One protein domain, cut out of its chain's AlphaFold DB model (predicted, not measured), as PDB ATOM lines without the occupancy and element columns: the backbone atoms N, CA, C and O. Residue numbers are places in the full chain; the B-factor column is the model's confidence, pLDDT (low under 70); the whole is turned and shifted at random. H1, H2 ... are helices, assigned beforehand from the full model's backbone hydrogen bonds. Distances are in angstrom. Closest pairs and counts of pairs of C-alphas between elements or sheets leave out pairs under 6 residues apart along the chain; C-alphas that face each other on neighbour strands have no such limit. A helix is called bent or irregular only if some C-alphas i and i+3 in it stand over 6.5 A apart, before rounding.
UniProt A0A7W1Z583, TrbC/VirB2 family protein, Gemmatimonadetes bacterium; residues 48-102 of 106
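Overview. This is residues 48 to 102 of the 106 residues of the protein "TrbC/VirB2 family protein" of Gemmatimonadetes bacterium (UniProt A0A7W1Z583). Two long helices, H1 and H2, meet near their ends as a flat, open V, with a tight link at the point and the two arms spreading apart from there. The arms are unequal: H2 is the longer, and its far end makes one end of the longest axis. The printed part has 55 residues, with two named helices in the order H1, H2 and no named strand; the class is all helix. It is only just loose, close to extended, with a radius of gyration of the C-alphas of 15.0 A, and the C-alphas span 43 by 31 by 8 A.

Arrangement. H1, residues 50 to 70, and H2, residues 74 to 98, form a helical hairpin. They touch, with 7 pairs of C-alphas within 8 A; the closest C-alphas are those of Gly 68 and Ala 76, 5.1 A apart. H1 touches H2 with residues 64 to 68 alone, and H2 touches H1 with residues 75 to 79 alone. They run opposite ways at a steep tilt of 37 degrees, only just past shallow, and their centres are 17.0 A apart. In both H1 and H2, every O i to N i+4 pair is within hydrogen-bond range.

Along the chain. H1 begins at C-alpha 50 (242.445, 149.798, 188.254) and measures 29.9 A from first to last C-alpha. H2 begins at C-alpha 74 (276.748, 143.734, 190.223) and ends at C-alpha 98 (250.159, 136.913, 166.339), 36.4 A away. Neither helix is bent.

Size, cuts and confidence. The two C-alphas farthest apart are those of Asn 72 and Gly 100, at 43.2 A. Residues 48 to 63, of which 50 to 63 belong to H1, stand free, as do residues 84 to 92 of H2. The printed part has no cut, and the link from H1 to H2, 3 residues, is tight. The mean pLDDT of the printed part is 74.1, with residues 48 to 53, 67 to 76 and 100 to 102 under 70 in this model.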
ATOM      1  N   THR A  48     241.247 144.128 192.569       57.41
ATOM      2  CA  THR A  48     241.114 143.487 191.247       57.41
ATOM      3  C   THR A  48     240.944 144.524 190.121       57.41
ATOM      4  O   THR A  48     241.281 144.272 188.963       57.41
ATOM      5  N   GLY A  49     240.477 145.729 190.458       64.06
ATOM      6  CA  GLY A  49     240.286 146.860 189.552       64.06
ATOM      7  C   GLY A  49     241.551 147.683 189.262       64.06
ATOM      8  O   GLY A  49     242.682 147.300 189.565       64.06
ATOM      9  N   THR A  50     241.366 148.868 188.665       68.00
ATOM     10  CA  THR A  50     242.445 149.798 188.254       68.00
ATOM     11  C   THR A  50     243.426 150.125 189.384       68.00
ATOM     12  O   THR A  50     244.626 150.251 189.140       68.00
ATOM     13  N   THR A  51     242.946 150.198 190.624       68.88
ATOM     14  CA  THR A  51     243.775 150.452 191.809       68.88
ATOM     15  C   THR A  51     244.747 149.300 192.083       68.88
ATOM     16  O   THR A  51     245.919 149.557 192.354       68.88
ATOM     17  N   GLY A  52     244.324 148.045 191.901       69.88
ATOM     18  CA  GLY A  52     245.188 146.864 191.962       69.88
ATOM     19  C   GLY A  52     246.289 146.870 190.907       69.88
ATOM     20  O   GLY A  52     247.452 146.611 191.210       69.88
ATOM     21  N   LYS A  53     245.962 147.273 189.674       65.94
ATOM     22  CA  LYS A  53     246.961 147.431 188.601       65.94
ATOM     23  C   LYS A  53     248.011 148.494 188.941       65.94
ATOM     24  O   LYS A  53     249.198 148.269 188.708       65.94
ATOM     25  N   ILE A  54     247.593 149.625 189.516       74.81
ATOM     26  CA  ILE A  54     248.507 150.692 189.957       74.81
ATOM     27  C   ILE A  54     249.382 150.206 191.118       74.81
ATOM     28  O   ILE A  54     250.590 150.424 191.093       74.81
ATOM     29  N   LEU A  55     248.811 149.500 192.097       79.12
ATOM     30  CA  LEU A  55     249.555 148.898 193.210       79.12
ATOM     31  C   LEU A  55     250.619 147.911 192.719       79.12
ATOM     32  O   LEU A  55     251.770 147.998 193.144       79.12
ATOM     33  N   THR A  56     250.274 147.040 191.771       76.06
ATOM     34  CA  THR A  56     251.230 146.117 191.144       76.06
ATOM     35  C   THR A  56     252.347 146.870 190.421       76.06
ATOM     36  O   THR A  56     253.518 146.525 190.578       76.06
ATOM     37  N   ALA A  57     252.022 147.939 189.688       76.12
ATOM     38  CA  ALA A  57     253.023 148.772 189.021       76.12
ATOM     39  C   ALA A  57     253.962 149.467 190.024       76.12
ATOM     40  O   ALA A  57     255.181 149.443 189.849       76.12
ATOM     41  N   VAL A  58     253.422 150.030 191.107       76.31
ATOM     42  CA  VAL A  58     254.203 150.690 192.167       76.31
ATOM     43  C   VAL A  58     255.110 149.689 192.883       76.31
ATOM     44  O   VAL A  58     256.295 149.964 193.072       76.31
ATOM     45  N   MET A  59     254.602 148.501 193.212       81.81
ATOM     46  CA  MET A  59     255.401 147.433 193.819       81.81
ATOM     47  C   MET A  59     256.525 146.961 192.891       81.81
ATOM     48  O   MET A  59     257.637 146.734 193.362       81.81
ATOM     49  N   PHE A  60     256.285 146.877 191.579       83.00
ATOM     50  CA  PHE A  60     257.315 146.522 190.598       83.00
ATOM     51  C   PHE A  60     258.422 147.586 190.508       83.00
ATOM     52  O   PHE A  60     259.608 147.251 190.478       83.00
ATOM     53  N   VAL A  61     258.053 148.872 190.544       82.12
ATOM     54  CA  VAL A  61     259.008 149.994 190.569       82.12
ATOM     55  C   VAL A  61     259.831 149.990 191.855       82.12
ATOM     56  O   VAL A  61     261.052 150.111 191.796       82.12
ATOM     57  N   ILE A  62     259.196 149.801 193.014       81.44
ATOM     58  CA  ILE A  62     259.890 149.743 194.309       81.44
ATOM     59  C   ILE A  62     260.791 148.507 194.385       81.44
ATOM     60  O   ILE A  62     261.916 148.609 194.873       81.44
ATOM     61  N   ALA A  63     260.349 147.357 193.870       78.94
ATOM     62  CA  ALA A  63     261.164 146.148 193.796       78.94
ATOM     63  C   ALA A  63     262.397 146.364 192.908       78.94
ATOM     64  O   ALA A  63     263.508 146.052 193.336       78.94
ATOM     65  N   GLY A  64     262.225 146.967 191.727       70.56
ATOM     66  CA  GLY A  64     263.327 147.325 190.832       70.56
ATOM     67  C   GLY A  64     264.285 148.353 191.440       70.56
ATOM     68  O   GLY A  64     265.499 148.172 191.377       70.56
ATOM     69  N   ALA A  65     263.758 149.384 192.104       74.25
ATOM     70  CA  ALA A  65     264.556 150.398 192.790       74.25
ATOM     71  C   ALA A  65     265.336 149.804 193.972       74.25
ATOM     72  O   ALA A  65     266.530 150.051 194.114       74.25
ATOM     73  N   THR A  66     264.699 148.957 194.783       72.25
ATOM     74  CA  THR A  66     265.340 148.281 195.920       72.25
ATOM     75  C   THR A  66     266.428 147.321 195.444       72.25
ATOM     76  O   THR A  66     267.501 147.267 196.041       72.25
ATOM     77  N   TRP A  67     266.207 146.600 194.341       66.88
ATOM     78  CA  TRP A  67     267.229 145.742 193.733       66.88
ATOM     79  C   TRP A  67     268.388 146.535 193.121       66.88
ATOM     80  O   TRP A  67     269.547 146.153 193.302       66.88
ATOM     81  N   GLY A  68     268.093 147.645 192.443       61.66
ATOM     82  CA  GLY A  68     269.094 148.534 191.852       61.66
ATOM     83  C   GLY A  68     269.968 149.224 192.901       61.66
ATOM     84  O   GLY A  68     271.178 149.322 192.719       61.66
ATOM     85  N   LEU A  69     269.379 149.617 194.033       60.38
ATOM     86  CA  LEU A  69     270.081 150.248 195.155       60.38
ATOM     87  C   LEU A  69     270.805 149.238 196.067       60.38
ATOM     88  O   LEU A  69     271.690 149.621 196.826       60.38
ATOM     89  N   SER A  70     270.453 147.947 196.010       63.72
ATOM     90  CA  SER A  70     270.965 146.919 196.932       63.72
ATOM     91  C   SER A  70     272.441 146.570 196.708       63.72
ATOM     92  O   SER A  70     273.131 146.233 197.672       63.72
ATOM     93  N   ARG A  71     272.971 146.654 195.474       59.38
ATOM     94  CA  ARG A  71     274.389 146.361 195.178       59.38
ATOM     95  C   ARG A  71     274.880 147.184 193.996       59.38
ATOM     96  O   ARG A  71     274.641 146.801 192.854       59.38
ATOM     97  N   ASN A  72     275.594 148.265 194.297       61.69
ATOM     98  CA  ASN A  72     275.913 149.375 193.396       61.69
ATOM     99  C   ASN A  72     276.517 149.059 192.011       61.69
ATOM    100  O   ASN A  72     276.573 149.983 191.220       61.69
ATOM    101  N   GLU A  73     276.902 147.833 191.630       59.72
ATOM    102  CA  GLU A  73     277.356 147.554 190.245       59.72
ATOM    103  C   GLU A  73     277.006 146.137 189.746       59.72
ATOM    104  O   GLU A  73     276.603 145.949 188.595       59.72
ATOM    105  N   GLU A  74     277.075 145.119 190.610       64.88
ATOM    106  CA  GLU A  74     276.748 143.734 190.223       64.88
ATOM    107  C   GLU A  74     275.245 143.424 190.224       64.88
ATOM    108  O   GLU A  74     274.785 142.585 189.443       64.88
ATOM    109  N   GLY A  75     274.465 144.089 191.086       65.88
ATOM    110  CA  GLY A  75     273.017 143.883 191.183       65.88
ATOM    111  C   GLY A  75     272.281 144.426 189.960       65.88
ATOM    112  O   GLY A  75     271.450 143.730 189.381       65.88
ATOM    113  N   ALA A  76     272.659 145.625 189.509       68.94
ATOM    114  CA  ALA A  76     272.056 146.290 188.357       68.94
ATOM    115  C   ALA A  76     272.266 145.515 187.045       68.94
ATOM    116  O   ALA A  76     271.327 145.378 186.264       68.94
ATOM    117  N   ARG A  77     273.456 144.936 186.822       74.94
ATOM    118  CA  ARG A  77     273.720 144.101 185.633       74.94
ATOM    119  C   ARG A  77     272.852 142.846 185.611       74.94
ATOM    120  O   ARG A  77     272.230 142.564 184.592       74.94
ATOM    121  N   LYS A  78     272.765 142.120 186.733       73.31
ATOM    122  CA  LYS A  78     271.943 140.900 186.833       73.31
ATOM    123  C   LYS A  78     270.446 141.203 186.761       73.31
ATOM    124  O   LYS A  78     269.704 140.446 186.143       73.31
ATOM    125  N   PHE A  79     270.015 142.326 187.334       73.06
ATOM    126  CA  PHE A  79     268.638 142.802 187.235       73.06
ATOM    127  C   PHE A  79     268.264 143.163 185.800       73.06
ATOM    128  O   PHE A  79     267.268 142.666 185.285       73.06
ATOM    129  N   PHE A  80     269.085 143.975 185.131       78.75
ATOM    130  CA  PHE A  80     268.840 144.377 183.750       78.75
ATOM    131  C   PHE A  80     268.838 143.165 182.812       78.75
ATOM    132  O   PHE A  80     267.958 143.042 181.967       78.75
ATOM    133  N   GLN A  81     269.754 142.215 183.014       83.94
ATOM    134  CA  GLN A  81     269.798 140.976 182.240       83.94
ATOM    135  C   GLN A  81     268.550 140.102 182.464       83.94
ATOM    136  O   GLN A  81     268.011 139.553 181.505       83.94
ATOM    137  N   GLY A  82     268.045 140.025 183.700       83.06
ATOM    138  CA  GLY A  82     266.779 139.354 184.012       83.06
ATOM    139  C   GLY A  82     265.555 140.060 183.418       83.06
ATOM    140  O   GLY A  82     264.689 139.403 182.843       83.06
ATOM    141  N   ALA A  83     265.499 141.392 183.490       82.00
ATOM    142  CA  ALA A  83     264.404 142.194 182.948       82.00
ATOM    143  C   ALA A  83     264.341 142.127 181.412       82.00
ATOM    144  O   ALA A  83     263.270 141.909 180.847       82.00
ATOM    145  N   VAL A  84     265.489 142.243 180.734       83.81
ATOM    146  CA  VAL A  84     265.592 142.097 179.273       83.81
ATOM    147  C   VAL A  84     265.245 140.671 178.845       83.81
ATOM    148  O   VAL A  84     264.480 140.493 177.899       83.81
ATOM    149  N   GLY A  85     265.727 139.653 179.567       85.31
ATOM    150  CA  GLY A  85     265.358 138.259 179.310       85.31
ATOM    151  C   GLY A  85     263.850 138.017 179.433       85.31
ATOM    152  O   GLY A  85     263.246 137.437 178.535       85.31
ATOM    153  N   GLY A  86     263.219 138.526 180.496       85.62
ATOM    154  CA  GLY A  86     261.771 138.423 180.699       85.62
ATOM    155  C   GLY A  86     260.947 139.143 179.625       85.62
ATOM    156  O   GLY A  86     259.954 138.597 179.143       85.62
ATOM    157  N   ALA A  87     261.380 140.333 179.196       87.50
ATOM    158  CA  ALA A  87     260.716 141.085 178.131       87.50
ATOM    159  C   ALA A  87     260.766 140.351 176.779       87.50
ATOM    160  O   ALA A  87     259.764 140.309 176.064       87.50
ATOM    161  N   ILE A  88     261.898 139.720 176.447       86.44
ATOM    162  CA  ILE A  88     262.046 138.924 175.218       86.44
ATOM    163  C   ILE A  88     261.132 137.693 175.251       86.44
ATOM    164  O   ILE A  88     260.492 137.385 174.246       86.44
ATOM    165  N   LEU A  89     261.018 137.016 176.397       86.12
ATOM    166  CA  LEU A  89     260.124 135.863 176.553       86.12
ATOM    167  C   LEU A  89     258.653 136.246 176.347       86.12
ATOM    168  O   LEU A  89     257.949 135.590 175.581       86.12
ATOM    169  N   MET A  90     258.196 137.338 176.964       82.50
ATOM    170  CA  MET A  90     256.828 137.829 176.756       82.50
ATOM    171  C   MET A  90     256.582 138.272 175.310       82.50
ATOM    172  O   MET A  90     255.562 137.903 174.724       82.50
ATOM    173  N   SER A  91     257.536 138.981 174.697       85.25
ATOM    174  CA  SER A  91     257.430 139.389 173.293       85.25
ATOM    175  C   SER A  91     257.398 138.190 172.343       85.25
ATOM    176  O   SER A  91     256.691 138.230 171.338       85.25
ATOM    177  N   SER A  92     258.139 137.120 172.644       84.81
ATOM    178  CA  SER A  92     258.120 135.881 171.863       84.81
ATOM    179  C   SER A  92     256.744 135.218 171.909       84.81
ATOM    180  O   SER A  92     256.219 134.856 170.856       84.81
ATOM    181  N   VAL A  93     256.125 135.138 173.089       79.25
ATOM    182  CA  VAL A  93     254.758 134.616 173.248       79.25
ATOM    183  C   VAL A  93     253.743 135.482 172.497       79.25
ATOM    184  O   VAL A  93     252.853 134.950 171.836       79.25
ATOM    185  N   GLN A  94     253.896 136.808 172.519       80.56
ATOM    186  CA  GLN A  94     253.031 137.722 171.764       80.56
ATOM    187  C   GLN A  94     253.168 137.564 170.246       80.56
ATOM    188  O   GLN A  94     252.151 137.533 169.557       80.56
ATOM    189  N   ILE A  95     254.385 137.409 169.719       75.00
ATOM    190  CA  ILE A  95     254.614 137.166 168.284       75.00
ATOM    191  C   ILE A  95     254.104 135.777 167.880       75.00
ATOM    192  O   ILE A  95     253.460 135.642 166.843       75.00
ATOM    193  N   ALA A  96     254.324 134.751 168.706       75.69
ATOM    194  CA  ALA A  96     253.775 133.416 168.473       75.69
ATOM    195  C   ALA A  96     252.235 133.420 168.473       75.69
ATOM    196  O   ALA A  96     251.616 132.738 167.654       75.69
ATOM    197  N   GLY A  97     251.611 134.234 169.330       72.12
ATOM    198  CA  GLY A  97     250.167 134.457 169.309       72.12
ATOM    199  C   GLY A  97     249.678 135.191 168.061       72.12
ATOM    200  O   GLY A  97     248.653 134.813 167.503       72.12
ATOM    201  N   LEU A  98     250.443 136.169 167.573       72.19
ATOM    202  CA  LEU A  98     250.159 136.913 166.339       72.19
ATOM    203  C   LEU A  98     250.285 136.046 165.075       72.19
ATOM    204  O   LEU A  98     249.530 136.229 164.125       72.19
ATOM    205  N   LEU A  99     251.207 135.081 165.079       75.31
ATOM    206  CA  LEU A  99     251.411 134.113 163.996       75.31
ATOM    207  C   LEU A  99     250.466 132.893 164.080       75.31
ATOM    208  O   LEU A  99     250.625 131.939 163.323       75.31
ATOM    209  N   GLY A 100     249.472 132.918 164.975       68.44
ATOM    210  CA  GLY A 100     248.424 131.893 165.058       68.44
ATOM    211  C   GLY A 100     248.813 130.618 165.814       68.44
ATOM    212  O   GLY A 100     248.005 129.697 165.905       68.44
ATOM    213  N   PHE A 101     250.005 130.557 166.415       64.31
ATOM    214  CA  PHE A 101     250.454 129.392 167.188       64.31
ATOM    215  C   PHE A 101     249.871 129.341 168.615       64.31
ATOM    216  O   PHE A 101     249.985 128.316 169.282       64.31
ATOM    217  N   ALA A 102     249.202 130.404 169.086       60.53
ATOM    218  CA  ALA A 102     248.580 130.447 170.419       60.53
ATOM    219  C   ALA A 102     247.426 129.445 170.618       60.53
ATOM    220  O   ALA A 102     247.103 129.127 171.758       60.53
TER     221      ALA A 102